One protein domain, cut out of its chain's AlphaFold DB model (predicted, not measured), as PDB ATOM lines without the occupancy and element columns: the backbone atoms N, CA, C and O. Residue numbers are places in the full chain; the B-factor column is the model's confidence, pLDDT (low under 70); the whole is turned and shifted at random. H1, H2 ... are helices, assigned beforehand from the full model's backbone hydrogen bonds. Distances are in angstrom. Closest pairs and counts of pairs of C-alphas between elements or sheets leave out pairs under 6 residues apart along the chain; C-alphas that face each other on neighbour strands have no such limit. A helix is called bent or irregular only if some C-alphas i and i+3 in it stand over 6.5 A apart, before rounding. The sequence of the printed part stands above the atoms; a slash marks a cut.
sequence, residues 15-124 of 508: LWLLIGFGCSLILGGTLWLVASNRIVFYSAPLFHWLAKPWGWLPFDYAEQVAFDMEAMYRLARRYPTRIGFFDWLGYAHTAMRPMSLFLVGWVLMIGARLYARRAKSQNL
ATOM      1  N   LEU A  15     -16.099 -25.724  -5.776       86.31
ATOM      2  CA  LEU A  15     -16.273 -27.179  -5.715       86.31
ATOM      3  C   LEU A  15     -16.471 -27.683  -4.275       86.31
ATOM      4  O   LEU A  15     -17.395 -28.456  -4.021       86.31
ATOM      5  N   TRP A  16     -15.653 -27.224  -3.321       86.62
ATOM      6  CA  TRP A  16     -15.791 -27.601  -1.908       86.62
ATOM      7  C   TRP A  16     -17.112 -27.119  -1.294       86.62
ATOM      8  O   TRP A  16     -17.732 -27.863  -0.531       86.62
ATOM      9  N   LEU A  17     -17.584 -25.922  -1.660       88.12
ATOM     10  CA  LEU A  17     -18.906 -25.428  -1.261       88.12
ATOM     11  C   LEU A  17     -20.036 -26.292  -1.842       88.12
ATOM     12  O   LEU A  17     -20.982 -26.612  -1.124       88.12
ATOM     13  N   LEU A  18     -19.924 -26.723  -3.103       88.56
ATOM     14  CA  LEU A  18     -20.896 -27.608  -3.756       88.56
ATOM     15  C   LEU A  18     -20.970 -28.988  -3.087       88.56
ATOM     16  O   LEU A  18     -22.064 -29.473  -2.795       88.56
ATOM     17  N   ILE A  19     -19.816 -29.597  -2.792       88.75
ATOM     18  CA  ILE A  19     -19.731 -30.884  -2.082       88.75
ATOM     19  C   ILE A  19     -20.303 -30.746  -0.665       88.75
ATOM     20  O   ILE A  19     -21.154 -31.541  -0.267       88.75
ATOM     21  N   GLY A  20     -19.904 -29.708   0.078       88.81
ATOM     22  CA  GLY A  20     -20.415 -29.441   1.426       88.81
ATOM     23  C   GLY A  20     -21.932 -29.231   1.458       88.81
ATOM     24  O   GLY A  20     -22.614 -29.770   2.333       88.81
ATOM     25  N   PHE A  21     -22.482 -28.517   0.471       91.69
ATOM     26  CA  PHE A  21     -23.924 -28.325   0.314       91.69
ATOM     27  C   PHE A  21     -24.647 -29.641  -0.015       91.69
ATOM     28  O   PHE A  21     -25.640 -29.968   0.634       91.69
ATOM     29  N   GLY A  22     -24.114 -30.445  -0.943       90.44
ATOM     30  CA  GLY A  22     -24.659 -31.763  -1.287       90.44
ATOM     31  C   GLY A  22     -24.695 -32.726  -0.096       90.44
ATOM     32  O   GLY A  22     -25.741 -33.305   0.202       90.44
ATOM     33  N   CYS A  23     -23.592 -32.838   0.651       90.62
ATOM     34  CA  CYS A  23     -23.540 -33.634   1.881       90.62
ATOM     35  C   CYS A  23     -24.534 -33.126   2.939       90.62
ATOM     36  O   CYS A  23     -25.207 -33.933   3.581       90.62
ATOM     37  N   SER A  24     -24.674 -31.804   3.089       88.19
ATOM     38  CA  SER A  24     -25.621 -31.195   4.034       88.19
ATOM     39  C   SER A  24     -27.081 -31.484   3.673       88.19
ATOM     40  O   SER A  24     -27.883 -31.749   4.568       88.19
ATOM     41  N   LEU A  25     -27.436 -31.496   2.383       88.12
ATOM     42  CA  LEU A  25     -28.778 -31.873   1.923       88.12
ATOM     43  C   LEU A  25     -29.092 -33.351   2.193       88.12
ATOM     44  O   LEU A  25     -30.175 -33.662   2.685       88.12
ATOM     45  N   ILE A  26     -28.149 -34.260   1.918       88.69
ATOM     46  CA  ILE A  26     -28.331 -35.702   2.160       88.69
ATOM     47  C   ILE A  26     -28.458 -35.988   3.666       88.69
ATOM     48  O   ILE A  26     -29.371 -36.703   4.092       88.69
ATOM     49  N   LEU A  27     -27.595 -35.391   4.493       89.94
ATOM     50  CA  LEU A  27     -27.672 -35.511   5.952       89.94
ATOM     51  C   LEU A  27     -28.958 -34.886   6.509       89.94
ATOM     52  O   LEU A  27     -29.629 -35.511   7.324       89.94
ATOM     53  N   GLY A  28     -29.359 -33.703   6.038       88.50
ATOM     54  CA  GLY A  28     -30.610 -33.062   6.452       88.50
ATOM     55  C   GLY A  28     -31.852 -33.883   6.087       88.50
ATOM     56  O   GLY A  28     -32.739 -34.063   6.921       88.50
ATOM     57  N   GLY A  29     -31.894 -34.437   4.872       88.31
ATOM     58  CA  GLY A  29     -32.989 -35.289   4.403       88.31
ATOM     59  C   GLY A  29     -33.101 -36.603   5.180       88.31
ATOM     60  O   GLY A  29     -34.186 -36.964   5.636       88.31
ATOM     61  N   THR A  30     -31.981 -37.298   5.399       88.81
ATOM     62  CA  THR A  30     -31.958 -38.537   6.200       88.81
ATOM     63  C   THR A  30     -32.304 -38.285   7.671       88.81
ATOM     64  O   THR A  30     -33.113 -39.021   8.239       88.81
ATOM     65  N   LEU A  31     -31.786 -37.208   8.276       90.31
ATOM     66  CA  LEU A  31     -32.131 -36.802   9.641       90.31
ATOM     67  C   LEU A  31     -33.629 -36.479   9.774       90.31
ATOM     68  O   LEU A  31     -34.253 -36.866  10.761       90.31
ATOM     69  N   TRP A  32     -34.228 -35.825   8.773       90.50
ATOM     70  CA  TRP A  32     -35.668 -35.571   8.750       90.50
ATOM     71  C   TRP A  32     -36.486 -36.866   8.675       90.50
ATOM     72  O   TRP A  32     -37.414 -37.049   9.463       90.50
ATOM     73  N   LEU A  33     -36.133 -37.795   7.782       88.69
ATOM     74  CA  LEU A  33     -36.847 -39.071   7.649       88.69
ATOM     75  C   LEU A  33     -36.829 -39.895   8.948       88.69
ATOM     76  O   LEU A  33     -37.842 -40.490   9.302       88.69
ATOM     77  N   VAL A  34     -35.709 -39.894   9.679       89.75
ATOM     78  CA  VAL A  34     -35.553 -40.671  10.922       89.75
ATOM     79  C   VAL A  34     -36.109 -39.949  12.158       89.75
ATOM     80  O   VAL A  34     -36.601 -40.604  13.076       89.75
ATOM     81  N   ALA A  35     -36.026 -38.615  12.219       91.94
ATOM     82  CA  ALA A  35     -36.245 -37.852  13.454       91.94
ATOM     83  C   ALA A  35     -37.161 -36.617  13.324       91.94
ATOM     84  O   ALA A  35     -37.230 -35.833  14.272       91.94
ATOM     85  N   SER A  36     -37.883 -36.438  12.210       89.88
ATOM     86  CA  SER A  36     -38.833 -35.327  11.971       89.88
ATOM     87  C   SER A  36     -39.703 -34.988  13.183       89.88
ATOM     88  O   SER A  36     -39.732 -33.837  13.615       89.88
ATOM     89  N   ASN A  37     -40.340 -35.985  13.801       90.69
ATOM     90  CA  ASN A  37     -41.190 -35.789  14.979       90.69
ATOM     91  C   ASN A  37     -40.452 -35.146  16.173       90.69
ATOM     92  O   ASN A  37     -41.006 -34.274  16.843       90.69
ATOM     93  N   ARG A  38     -39.199 -35.540  16.433       92.12
ATOM     94  CA  ARG A  38     -38.346 -34.961  17.481       92.12
ATOM     95  C   ARG A  38     -37.868 -33.569  17.077       92.12
ATOM     96  O   ARG A  38     -37.960 -32.653  17.889       92.12
ATOM     97  N   ILE A  39     -37.415 -33.396  15.833       91.12
ATOM     98  CA  ILE A  39     -36.958 -32.104  15.296       91.12
ATOM     99  C   ILE A  39     -38.063 -31.056  15.460       91.12
ATOM    100  O   ILE A  39     -37.843 -30.047  16.129       91.12
ATOM    101  N   VAL A  40     -39.263 -31.328  14.938       93.31
ATOM    102  CA  VAL A  40     -40.445 -30.456  15.038       93.31
ATOM    103  C   VAL A  40     -40.771 -30.142  16.501       93.31
ATOM    104  O   VAL A  40     -40.852 -28.975  16.883       93.31
ATOM    105  N   PHE A  41     -40.889 -31.160  17.360       94.38
ATOM    106  CA  PHE A  41     -41.312 -30.972  18.751       94.38
ATOM    107  C   PHE A  41     -40.332 -30.146  19.605       94.38
ATOM    108  O   PHE A  41     -40.779 -29.362  20.454       94.38
ATOM    109  N   TYR A  42     -39.020 -30.324  19.401       94.44
ATOM    110  CA  TYR A  42     -37.973 -29.642  20.174       94.44
ATOM    111  C   TYR A  42     -37.560 -28.284  19.599       94.44
ATOM    112  O   TYR A  42     -37.164 -27.417  20.375       94.44
ATOM    113  N   SER A  43     -37.674 -28.057  18.285       94.75
ATOM    114  CA  SER A  43     -37.337 -26.757  17.678       94.75
ATOM    115  C   SER A  43     -38.532 -25.801  17.531       94.75
ATOM    116  O   SER A  43     -38.322 -24.596  17.405       94.75
ATOM    117  N   ALA A  44     -39.780 -26.269  17.675       94.38
ATOM    118  CA  ALA A  44     -40.962 -25.395  17.721       94.38
ATOM    119  C   ALA A  44     -40.911 -24.285  18.790       94.38
ATOM    120  O   ALA A  44     -41.225 -23.150  18.440       94.38
ATOM    121  N   PRO A  45     -40.471 -24.520  20.044       96.12
ATOM    122  CA  PRO A  45     -40.313 -23.439  21.019       96.12
ATOM    123  C   PRO A  45     -39.290 -22.375  20.592       96.12
ATOM    124  O   PRO A  45     -39.489 -21.194  20.874       96.12
ATOM    125  N   LEU A  46     -38.222 -22.776  19.889       94.94
ATOM    126  CA  LEU A  46     -37.194 -21.863  19.384       94.94
ATOM    127  C   LEU A  46     -37.751 -20.977  18.262       94.94
ATOM    128  O   LEU A  46     -37.644 -19.758  18.347       94.94
ATOM    129  N   PHE A  47     -38.392 -21.565  17.248       95.31
ATOM    130  CA  PHE A  47     -38.994 -20.786  16.161       95.31
ATOM    131  C   PHE A  47     -40.170 -19.929  16.635       95.31
ATOM    132  O   PHE A  47     -40.265 -18.778  16.226       95.31
ATOM    133  N   HIS A  48     -41.001 -20.411  17.563       95.12
ATOM    134  CA  HIS A  48     -42.037 -19.584  18.184       95.12
ATOM    135  C   HIS A  48     -41.435 -18.374  18.922       95.12
ATOM    136  O   HIS A  48     -41.944 -17.263  18.789       95.12
ATOM    137  N   TRP A  49     -40.323 -18.546  19.651       95.06
ATOM    138  CA  TRP A  49     -39.620 -17.423  20.281       95.06
ATOM    139  C   TRP A  49     -39.055 -16.434  19.246       95.06
ATOM    140  O   TRP A  49     -39.262 -15.232  19.391       95.06
ATOM    141  N   LEU A  50     -38.425 -16.932  18.174       93.31
ATOM    142  CA  LEU A  50     -37.910 -16.113  17.064       93.31
ATOM    143  C   LEU A  50     -39.020 -15.389  16.282       93.31
ATOM    144  O   LEU A  50     -38.768 -14.321  15.732       93.31
ATOM    145  N   ALA A  51     -40.239 -15.938  16.263       93.94
ATOM    146  CA  ALA A  51     -41.404 -15.347  15.610       93.94
ATOM    147  C   ALA A  51     -42.077 -14.232  16.431       93.94
ATOM    148  O   ALA A  51     -42.797 -13.423  15.849       93.94
ATOM    149  N   LYS A  52     -41.844 -14.136  17.752       93.38
ATOM    150  CA  LYS A  52     -42.474 -13.112  18.616       93.38
ATOM    151  C   LYS A  52     -42.368 -11.663  18.113       93.38
ATOM    152  O   LYS A  52     -43.360 -10.954  18.264       93.38
ATOM    153  N   PRO A  53     -41.259 -11.206  17.492       93.75
ATOM    154  CA  PRO A  53     -41.165  -9.852  16.953       93.75
ATOM    155  C   PRO A  53     -42.183  -9.528  15.848       93.75
ATOM    156  O   PRO A  53     -42.424  -8.350  15.606       93.75
ATOM    157  N   TRP A  54     -42.821 -10.521  15.206       91.31
ATOM    158  CA  TRP A  54     -43.957 -10.257  14.310       91.31
ATOM    159  C   TRP A  54     -45.111  -9.564  15.042       91.31
ATOM    160  O   TRP A  54     -45.662  -8.604  14.519       91.31
ATOM    161  N   GLY A  55     -45.403  -9.965  16.284       88.25
ATOM    162  CA  GLY A  55     -46.428  -9.331  17.121       88.25
ATOM    163  C   GLY A  55     -46.041  -7.955  17.682       88.25
ATOM    164  O   GLY A  55     -46.791  -7.397  18.476       88.25
ATOM    165  N   TRP A  56     -44.870  -7.414  17.323       89.50
ATOM    166  CA  TRP A  56     -44.450  -6.047  17.663       89.50
ATOM    167  C   TRP A  56     -44.535  -5.084  16.473       89.50
ATOM    168  O   TRP A  56     -44.294  -3.889  16.637       89.50
ATOM    169  N   LEU A  57     -44.836  -5.586  15.272       87.50
ATOM    170  CA  LEU A  57     -44.937  -4.777  14.064       87.50
ATOM    171  C   LEU A  57     -46.396  -4.326  13.866       87.50
ATOM    172  O   LEU A  57     -47.263  -5.186  13.725       87.50
ATOM    173  N   PRO A  58     -46.686  -3.010  13.821       84.31
ATOM    174  CA  PRO A  58     -48.046  -2.476  13.730       84.31
ATOM    175  C   PRO A  58     -48.557  -2.499  12.279       84.31
ATOM    176  O   PRO A  58     -48.822  -1.460  11.677       84.31
ATOM    177  N   PHE A  59     -48.627  -3.693  11.692       88.81
ATOM    178  CA  PHE A  59     -49.129  -3.926  10.341       88.81
ATOM    179  C   PHE A  59     -50.113  -5.094  10.364       88.81
ATOM    180  O   PHE A  59     -49.760  -6.166  10.851       88.81
ATOM    181  N   ASP A  60     -51.284  -4.940   9.749       86.75
ATOM    182  CA  ASP A  60     -52.347  -5.961   9.716       86.75
ATOM    183  C   ASP A  60     -51.837  -7.336   9.225       86.75
ATOM    184  O   ASP A  60     -52.194  -8.392   9.749       86.75
ATOM    185  N   TYR A  61     -50.909  -7.329   8.259       88.19
ATOM    186  CA  TYR A  61     -50.235  -8.535   7.763       88.19
ATOM    187  C   TYR A  61     -49.373  -9.236   8.831       88.19
ATOM    188  O   TYR A  61     -49.290 -10.463   8.857       88.19
ATOM    189  N   ALA A  62     -48.718  -8.476   9.711       87.00
ATOM    190  CA  ALA A  62     -47.877  -9.021  10.771       87.00
ATOM    191  C   ALA A  62     -48.711  -9.665  11.891       87.00
ATOM    192  O   ALA A  62     -48.300 -10.695  12.423       87.00
ATOM    193  N   GLU A  63     -49.898  -9.124  12.191       86.81
ATOM    194  CA  GLU A  63     -50.849  -9.741  13.124       86.81
ATOM    195  C   GLU A  63     -51.370 -11.083  12.592       86.81
ATOM    196  O   GLU A  63     -51.343 -12.083  13.315       86.81
ATOM    197  N   GLN A  64     -51.753 -11.141  11.309       92.06
ATOM    198  CA  GLN A  64     -52.159 -12.391  10.661       92.06
ATOM    199  C   GLN A  64     -51.029 -13.434  10.695       92.06
ATOM    200  O   GLN A  64     -51.243 -14.568  11.123       92.06
ATOM    201  N   VAL A  65     -49.802 -13.043  10.327       90.81
ATOM    202  CA  VAL A  65     -48.635 -13.938  10.390       90.81
ATOM    203  C   VAL A  65     -48.358 -14.394  11.826       90.81
ATOM    204  O   VAL A  65     -48.083 -15.572  12.039       90.81
ATOM    205  N   ALA A  66     -48.457 -13.519  12.830       89.50
ATOM    206  CA  ALA A  66     -48.265 -13.897  14.231       89.50
ATOM    207  C   ALA A  66     -49.311 -14.925  14.707       89.50
ATOM    208  O   ALA A  66     -48.955 -15.884  15.399       89.50
ATOM    209  N   PHE A  67     -50.573 -14.772  14.294       92.25
ATOM    210  CA  PHE A  67     -51.636 -15.741  14.563       92.25
ATOM    211  C   PHE A  67     -51.364 -17.098  13.894       92.25
ATOM    212  O   PHE A  67     -51.416 -18.134  14.563       92.25
ATOM    213  N   ASP A  68     -50.985 -17.102  12.614       92.56
ATOM    214  CA  ASP A  68     -50.648 -18.324  11.872       92.56
ATOM    215  C   ASP A  68     -49.425 -19.043  12.477       92.56
ATOM    216  O   ASP A  68     -49.409 -20.273  12.595       92.56
ATOM    217  N   MET A  69     -48.415 -18.295  12.942       93.56
ATOM    218  CA  MET A  69     -47.251 -18.854  13.642       93.56
ATOM    219  C   MET A  69     -47.623 -19.481  15.001       93.56
ATOM    220  O   MET A  69     -47.051 -20.506  15.378       93.56
ATOM    221  N   GLU A  70     -48.577 -18.907  15.739       94.44
ATOM    222  CA  GLU A  70     -49.084 -19.471  17.000       94.44
ATOM    223  C   GLU A  70     -49.939 -20.728  16.760       94.44
ATOM    224  O   GLU A  70     -49.805 -21.728  17.474       94.44
ATOM    225  N   ALA A  71     -50.771 -20.726  15.714       93.94
ATOM    226  CA  ALA A  71     -51.532 -21.900  15.294       93.94
ATOM    227  C   ALA A  71     -50.601 -23.063  14.898       93.94
ATOM    228  O   ALA A  71     -50.766 -24.185  15.393       93.94
ATOM    229  N   MET A  72     -49.572 -22.788  14.088       94.50
ATOM    230  CA  MET A  72     -48.568 -23.781  13.688       94.50
ATOM    231  C   MET A  72     -47.718 -24.271  14.863       94.50
ATOM    232  O   MET A  72     -47.469 -25.471  14.967       94.50
ATOM    233  N   TYR A  73     -47.348 -23.398  15.808       96.00
ATOM    234  CA  TYR A  73     -46.671 -23.800  17.046       96.00
ATOM    235  C   TYR A  73     -47.502 -24.814  17.852       96.00
ATOM    236  O   TYR A  73     -47.001 -25.876  18.241       96.00
ATOM    237  N   ARG A  74     -48.795 -24.536  18.064       94.88
ATOM    238  CA  ARG A  74     -49.707 -25.447  18.779       94.88
ATOM    239  C   ARG A  74     -49.874 -26.778  18.047       94.88
ATOM    240  O   ARG A  74     -49.880 -27.829  18.691       94.88
ATOM    241  N   LEU A  75     -49.970 -26.749  16.717       93.31
ATOM    242  CA  LEU A  75     -50.080 -27.950  15.886       93.31
ATOM    243  C   LEU A  75     -48.794 -28.793  15.954       93.31
ATOM    244  O   LEU A  75     -48.878 -30.000  16.177       93.31
ATOM    245  N   ALA A  76     -47.617 -28.162  15.902       93.25
ATOM    246  CA  ALA A  76     -46.310 -28.811  16.045       93.25
ATOM    247  C   ALA A  76     -46.107 -29.468  17.416       93.25
ATOM    248  O   ALA A  76     -45.542 -30.557  17.513       93.25
ATOM    249  N   ARG A  77     -46.598 -28.839  18.490       94.94
ATOM    250  CA  ARG A  77     -46.528 -29.395  19.850       94.94
ATOM    251  C   ARG A  77     -47.520 -30.536  20.085       94.94
ATOM    252  O   ARG A  77     -47.211 -31.428  20.870       94.94
ATOM    253  N   ARG A  78     -48.691 -30.515  19.437       94.69
ATOM    254  CA  ARG A  78     -49.772 -31.495  19.659       94.69
ATOM    255  C   ARG A  78     -49.724 -32.692  18.705       94.69
ATOM    256  O   ARG A  78     -50.049 -33.798  19.124       94.69
ATOM    257  N   TYR A  79     -49.309 -32.490  17.452       94.81
ATOM    258  CA  TYR A  79     -49.272 -33.518  16.403       94.81
ATOM    259  C   TYR A  79     -47.991 -33.427  15.539       94.81
ATOM    260  O   TYR A  79     -48.086 -33.266  14.320       94.81
ATOM    261  N   PRO A  80     -46.782 -33.568  16.124       91.44
ATOM    262  CA  PRO A  80     -45.514 -33.388  15.403       91.44
ATOM    263  C   PRO A  80     -45.313 -34.355  14.224       91.44
ATOM    264  O   PRO A  80     -44.550 -34.056  13.315       91.44
ATOM    265  N   THR A  81     -45.997 -35.503  14.209       92.31
ATOM    266  CA  THR A  81     -45.948 -36.492  13.116       92.31
ATOM    267  C   THR A  81     -46.783 -36.119  11.888       92.31
ATOM    268  O   THR A  81     -46.697 -36.815  10.881       92.31
ATOM    269  N   ARG A  82     -47.612 -35.067  11.956       92.62
ATOM    270  CA  ARG A  82     -48.499 -34.644  10.854       92.62
ATOM    271  C   ARG A  82     -47.969 -33.461  10.040       92.62
ATOM    272  O   ARG A  82     -48.599 -33.104   9.054       92.62
ATOM    273  N   ILE A  83     -46.862 -32.844  10.451       93.00
ATOM    274  CA  ILE A  83     -46.295 -31.679   9.763       93.00
ATOM    275  C   ILE A  83     -45.349 -32.143   8.653       93.00
ATOM    276  O   ILE A  83     -44.381 -32.861   8.917       93.00
ATOM    277  N   GLY A  84     -45.617 -31.722   7.415       93.38
ATOM    278  CA  GLY A  84     -44.744 -31.981   6.278       93.38
ATOM    279  C   GLY A  84     -43.436 -31.190   6.362       93.38
ATOM    280  O   GLY A  84     -43.357 -30.135   6.990       93.38
ATOM    281  N   PHE A  85     -42.392 -31.676   5.685       92.56
ATOM    282  CA  PHE A  85     -41.092 -30.990   5.644       92.56
ATOM    283  C   PHE A  85     -41.205 -29.547   5.131       92.56
ATOM    284  O   PHE A  85     -40.615 -28.636   5.707       92.56
ATOM    285  N   PHE A  86     -41.990 -29.332   4.072       93.50
ATOM    286  CA  PHE A  86     -42.164 -28.012   3.470       93.50
ATOM    287  C   PHE A  86     -42.987 -27.063   4.348       93.50
ATOM    288  O   PHE A  86     -42.631 -25.891   4.443       93.50
ATOM    289  N   ASP A  87     -44.006 -27.562   5.053       93.75
ATOM    290  CA  ASP A  87     -44.778 -26.768   6.023       93.75
ATOM    291  C   ASP A  87     -43.876 -26.315   7.177       93.75
ATOM    292  O   ASP A  87     -43.874 -25.148   7.571       93.75
ATOM    293  N   TRP A  88     -43.039 -27.232   7.673       94.38
ATOM    294  CA  TRP A  88     -42.057 -26.943   8.709       94.38
ATOM    295  C   TRP A  88     -40.998 -25.932   8.257       94.38
ATOM    296  O   TRP A  88     -40.667 -25.001   8.993       94.38
ATOM    297  N   LEU A  89     -40.484 -26.084   7.036       93.38
ATOM    298  CA  LEU A  89     -39.515 -25.162   6.453       93.38
ATOM    299  C   LEU A  89     -40.134 -23.775   6.216       93.38
ATOM    300  O   LEU A  89     -39.482 -22.767   6.481       93.38
ATOM    301  N   GLY A  90     -41.398 -23.713   5.784       94.00
ATOM    302  CA  GLY A  90     -42.167 -22.477   5.637       94.00
ATOM    303  C   GLY A  90     -42.400 -21.767   6.973       94.00
ATOM    304  O   GLY A  90     -42.197 -20.552   7.065       94.00
ATOM    305  N   TYR A  91     -42.735 -22.523   8.022       94.75
ATOM    306  CA  TYR A  91     -42.835 -22.031   9.398       94.75
ATOM    307  C   TYR A  91     -41.494 -21.471   9.896       94.75
ATOM    308  O   TYR A  91     -41.421 -20.304  10.282       94.75
ATOM    309  N   ALA A  92     -40.410 -22.247   9.800       94.94
ATOM    310  CA  ALA A  92     -39.070 -21.830  10.212       94.94
ATOM    311  C   ALA A  92     -38.575 -20.586   9.450       94.94
ATOM    312  O   ALA A  92     -38.076 -19.638  10.055       94.94
ATOM    313  N   HIS A  93     -38.749 -20.549   8.126       94.75
ATOM    314  CA  HIS A  93     -38.401 -19.397   7.293       94.75
ATOM    315  C   HIS A  93     -39.189 -18.143   7.694       94.75
ATOM    316  O   HIS A  93     -38.601 -17.070   7.843       94.75
ATOM    317  N   THR A  94     -40.498 -18.270   7.922       94.06
ATOM    318  CA  THR A  94     -41.346 -17.137   8.320       94.06
ATOM    319  C   THR A  94     -41.000 -16.646   9.726       94.06
ATOM    320  O   THR A  94     -40.888 -15.438   9.934       94.06
ATOM    321  N   ALA A  95     -40.711 -17.555  10.659       95.00
ATOM    322  CA  ALA A  95     -40.236 -17.232  12.003       95.00
ATOM    323  C   ALA A  95     -38.876 -16.508  12.018       95.00
ATOM    324  O   ALA A  95     -38.652 -15.651  12.865       95.00
ATOM    325  N   MET A  96     -37.966 -16.806  11.082       94.88
ATOM    326  CA  MET A  96     -36.634 -16.179  11.026       94.88
ATOM    327  C   MET A  96     -36.596 -14.803  10.334       94.88
ATOM    328  O   MET A  96     -35.618 -14.070  10.498       94.88
ATOM    329  N   ARG A  97     -37.632 -14.415   9.578       92.44
ATOM    330  CA  ARG A  97     -37.670 -13.142   8.825       92.44
ATOM    331  C   ARG A  97     -37.425 -11.875   9.671       92.44
ATOM    332  O   ARG A  97     -36.651 -11.034   9.218       92.44
ATOM    333  N   PRO A  98     -37.992 -11.695  10.882       90.94
ATOM    334  CA  PRO A  98     -37.707 -10.504  11.685       90.94
ATOM    335  C   PRO A  98     -36.232 -10.414  12.095       90.94
ATOM    336  O   PRO A  98     -35.640  -9.335  12.080       90.94
ATOM    337  N   MET A  99     -35.607 -11.560  12.385       88.25
ATOM    338  CA  MET A  99     -34.185 -11.634  12.730       88.25
ATOM    339  C   MET A  99     -33.276 -11.336  11.534       88.25
ATOM    340  O   MET A  99     -32.233 -10.710  11.719       88.25
ATOM    341  N   SER A 100     -33.658 -11.720  10.309       88.44
ATOM    342  CA  SER A 100     -32.880 -11.356   9.117       88.44
ATOM    343  C   SER A 100     -32.948  -9.854   8.827       88.44
ATOM    344  O   SER A 100     -31.915  -9.252   8.540       88.44
ATOM    345  N   LEU A 101     -34.115  -9.219   9.001       89.31
ATOM    346  CA  LEU A 101     -34.258  -7.760   8.915       89.31
ATOM    347  C   LEU A 101     -33.433  -7.038   9.991       89.31
ATOM    348  O   LEU A 101     -32.735  -6.073   9.677       89.31
ATOM    349  N   PHE A 102     -33.445  -7.533  11.233       89.19
ATOM    350  CA  PHE A 102     -32.607  -6.999  12.310       89.19
ATOM    351  C   PHE A 102     -31.110  -7.119  11.984       89.19
ATOM    352  O   PHE A 102     -30.370  -6.149  12.139       89.19
ATOM    353  N   LEU A 103     -30.662  -8.271  11.473       90.00
ATOM    354  CA  LEU A 103     -29.264  -8.496  11.097       90.00
ATOM    355  C   LEU A 103     -28.834  -7.585   9.937       90.00
ATOM    356  O   LEU A 103     -27.759  -6.990  10.004       90.00
ATOM    357  N   VAL A 104     -29.674  -7.405   8.913       92.69
ATOM    358  CA  VAL A 104     -29.415  -6.452   7.819       92.69
ATOM    359  C   VAL A 104     -29.335  -5.018   8.352       92.69
ATOM    360  O   VAL A 104     -28.378  -4.311   8.040       92.69
ATOM    361  N   GLY A 105     -30.272  -4.598   9.210       93.19
ATOM    362  CA  GLY A 105     -30.240  -3.280   9.854       93.19
ATOM    363  C   GLY A 105     -28.990  -3.062  10.714       93.19
ATOM    364  O   GLY A 105     -28.373  -1.999  10.657       93.19
ATOM    365  N   TRP A 106     -28.559  -4.085  11.452       92.31
ATOM    366  CA  TRP A 106     -27.340  -4.081  12.262       92.31
ATOM    367  C   TRP A 106     -26.069  -3.972  11.406       92.31
ATOM    368  O   TRP A 106     -25.204  -3.138  11.683       92.31
ATOM    369  N   VAL A 107     -25.971  -4.750  10.323       93.50
ATOM    370  CA  VAL A 107     -24.852  -4.680   9.365       93.50
ATOM    371  C   VAL A 107     -24.806  -3.314   8.675       93.50
ATOM    372  O   VAL A 107     -23.727  -2.731   8.567       93.50
ATOM    373  N   LEU A 108     -25.954  -2.753   8.281       94.50
ATOM    374  CA  LEU A 108     -26.038  -1.396   7.730       94.50
ATOM    375  C   LEU A 108     -25.627  -0.331   8.759       94.50
ATOM    376  O   LEU A 108     -24.877   0.580   8.412       94.50
ATOM    377  N   MET A 109     -26.034  -0.460  10.027       94.06
ATOM    378  CA  MET A 109     -25.621   0.451  11.102       94.06
ATOM    379  C   MET A 109     -24.104   0.395  11.344       94.06
ATOM    380  O   MET A 109     -23.459   1.442  11.447       94.06
ATOM    381  N   ILE A 110     -23.511  -0.802  11.398       92.69
ATOM    382  CA  ILE A 110     -22.055  -0.972  11.522       92.69
ATOM    383  C   ILE A 110     -21.343  -0.406  10.289       92.69
ATOM    384  O   ILE A 110     -20.387   0.353  10.444       92.69
ATOM    385  N   GLY A 111     -21.830  -0.700   9.081       91.69
ATOM    386  CA  GLY A 111     -21.297  -0.169   7.828       91.69
ATOM    387  C   GLY A 111     -21.306   1.360   7.795       91.69
ATOM    388  O   GLY A 111     -20.271   1.975   7.545       91.69
ATOM    389  N   ALA A 112     -22.430   1.985   8.156       91.25
ATOM    390  CA  ALA A 112     -22.561   3.436   8.267       91.25
ATOM    391  C   ALA A 112     -21.630   4.027   9.342       91.25
ATOM    392  O   ALA A 112     -20.977   5.044   9.107       91.25
ATOM    393  N   ARG A 113     -21.496   3.373  10.506       89.75
ATOM    394  CA  ARG A 113     -20.591   3.802  11.588       89.75
ATOM    395  C   ARG A 113     -19.116   3.703  11.187       89.75
ATOM    396  O   ARG A 113     -18.336   4.599  11.514       89.75
ATOM    397  N   LEU A 114     -18.730   2.644  10.477       87.38
ATOM    398  CA  LEU A 114     -17.383   2.471   9.927       87.38
ATOM    399  C   LEU A 114     -17.107   3.481   8.808       87.38
ATOM    400  O   LEU A 114     -16.043   4.095   8.808       87.38
ATOM    401  N   TYR A 115     -18.072   3.726   7.920       85.88
ATOM    402  CA  TYR A 115     -17.976   4.744   6.874       85.88
ATOM    403  C   TYR A 115     -17.814   6.152   7.464       85.88
ATOM    404  O   TYR A 115     -16.882   6.863   7.101       85.88
ATOM    405  N   ALA A 116     -18.630   6.529   8.455       83.50
ATOM    406  CA  ALA A 116     -18.521   7.816   9.144       83.50
ATOM    407  C   ALA A 116     -17.175   7.982   9.882       83.50
ATOM    408  O   ALA A 116     -16.570   9.056   9.840       83.50
ATOM    409  N   ARG A 117     -16.661   6.916  10.517       78.88
ATOM    410  CA  ARG A 117     -15.309   6.904  11.105       78.88
ATOM    411  C   ARG A 117     -14.221   7.059  10.038       78.88
ATOM    412  O   ARG A 117     -13.298   7.846  10.237       78.88
ATOM    413  N   ARG A 118     -14.344   6.371   8.899       74.25
ATOM    414  CA  ARG A 118     -13.391   6.450   7.783       74.25
ATOM    415  C   ARG A 118     -13.398   7.829   7.122       74.25
ATOM    416  O   ARG A 118     -12.325   8.360   6.872       74.25
ATOM    417  N   ALA A 119     -14.561   8.452   6.949       72.44
ATOM    418  CA  ALA A 119     -14.688   9.822   6.452       72.44
ATOM    419  C   ALA A 119     -14.032  10.848   7.398       72.44
ATOM    420  O   ALA A 119     -13.306  11.732   6.943       72.44
ATOM    421  N   LYS A 120     -14.201  10.701   8.725       65.06
ATOM    422  CA  LYS A 120     -13.470  11.522   9.710       65.06
ATOM    423  C   LYS A 120     -11.954  11.286   9.654       65.06
ATOM    424  O   LYS A 120     -11.196  12.249   9.652       65.06
ATOM    425  N   SER A 121     -11.511  10.033   9.547       57.03
ATOM    426  CA  SER A 121     -10.089   9.677   9.417       57.03
ATOM    427  C   SER A 121      -9.461  10.192   8.111       57.03
ATOM    428  O   SER A 121      -8.336  10.681   8.128       57.03
ATOM    429  N   GLN A 122     -10.190  10.183   6.994       56.12
ATOM    430  CA  GLN A 122      -9.708  10.727   5.721       56.12
ATOM    431  C   GLN A 122      -9.585  12.257   5.725       56.12
ATOM    432  O   GLN A 122      -8.731  12.784   5.018       56.12
ATOM    433  N   ASN A 123     -10.346  12.977   6.559       54.31
ATOM    434  CA  ASN A 123     -10.091  14.404   6.782       54.31
ATOM    435  C   ASN A 123      -8.760  14.660   7.514       54.31
ATOM    436  O   ASN A 123      -8.114  15.658   7.211       54.31
ATOM    437  N   LEU A 124      -8.308  13.749   8.389       54.12
ATOM    438  CA  LEU A 124      -6.972  13.809   9.012       54.12
ATOM    439  C   LEU A 124      -5.843  13.427   8.032       54.12
ATOM    440  O   LEU A 124      -4.705  13.835   8.222       54.12
TER     441      LEU A 124
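What this domain is: This is residues 15 to 124 of the 508 residues of an uncharacterized protein of Achromobacter xylosoxidans (strain A8) (UniProt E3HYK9). Two long bent helices and one straight one form a small helical body from which two arms stick out, residues 15 to 28 of H1a and residues 100 to 124 of H3b. In the body, H1b and H2 make a helical hairpin and the short arm H3a packs on H1b. The printed part has 110 residues with three named helices, H1, H2 and H3 in that order, no named strand, and the class is all helix. The whole is only just loose, close to extended, with a radius of gyration of the C-alphas of 19.3 A, and its outline is flat, 64 by 45 by 19 A.

Where its parts are: H1, residues 15 to 56, was assigned as one helix by its hydrogen bonds but is bent: C-alphas 34 and 37 are 8.5 A apart. Its arm H1a, residues 15 to 34, begins at C-alpha 15 (-16.273, -27.179, -5.715) and is 28.8 A long. Its arm H1b, residues 37 to 56, is 30.0 A long and irregular, with C-alphas 50 and 53 7.1 A apart, and has a kink of 43 degrees near residue 45. H2, residues 60 to 78, begins at C-alpha 60 (-52.347, -5.961, 9.716) and is 27.5 A long. H3, residues 85 to 124, was likewise assigned as one helix but is bent, with C-alphas 95 and 98 7.2 A apart. Its arms are H3a, residues 85 to 95, 15.2 A, and H3b, residues 98 to 124, 39.3 A, ending at C-alpha 124 (-6.972, 13.809, 9.012).

How they stand to each other: H1a and H1b stand at 71 degrees, only just about perpendicular. H1b and H2 touch as a helical hairpin, at a shallow tilt of 22 degrees, opposite ways; their closest C-alphas, of Trp 54 and Ala 62, are 5.4 A apart. H1b touches H3a at a shallow tilt of 30 degrees, the same way, with the closest C-alphas, of Ala 51 and Ala 95, 4.2 A apart. H2, with residues 69 to 72 alone, only just touches H3a, with 3 pairs of C-alphas within 8 A; the closest are Met 69 and Tyr 91, 6.9 A. H3a and H3b stand at a steep tilt of 45 degrees. H3b touches H1b with residues 98 to 99 alone, the closest C-alphas being those of Pro 98 and Pro 53, 6.3 A. H1a is apart from H2 and H3b. Every O i to N i+4 pair is within hydrogen-bond range in H1a, H2, H3a and H3b; in H1b 10 of 16 are.

The domain as a whole: The two C-alphas farthest apart, of Tyr 79 and Leu 124, are 63.9 A from each other. Without the stretches that stand free, the body of 71 residues spans 40 by 22 by 17 A. The printed part has no cut; the link from H1 to H2 is tight and that from H2 to H3 short. The mean pLDDT of the printed part is 89.5, and residues 120 to 124 are under 70.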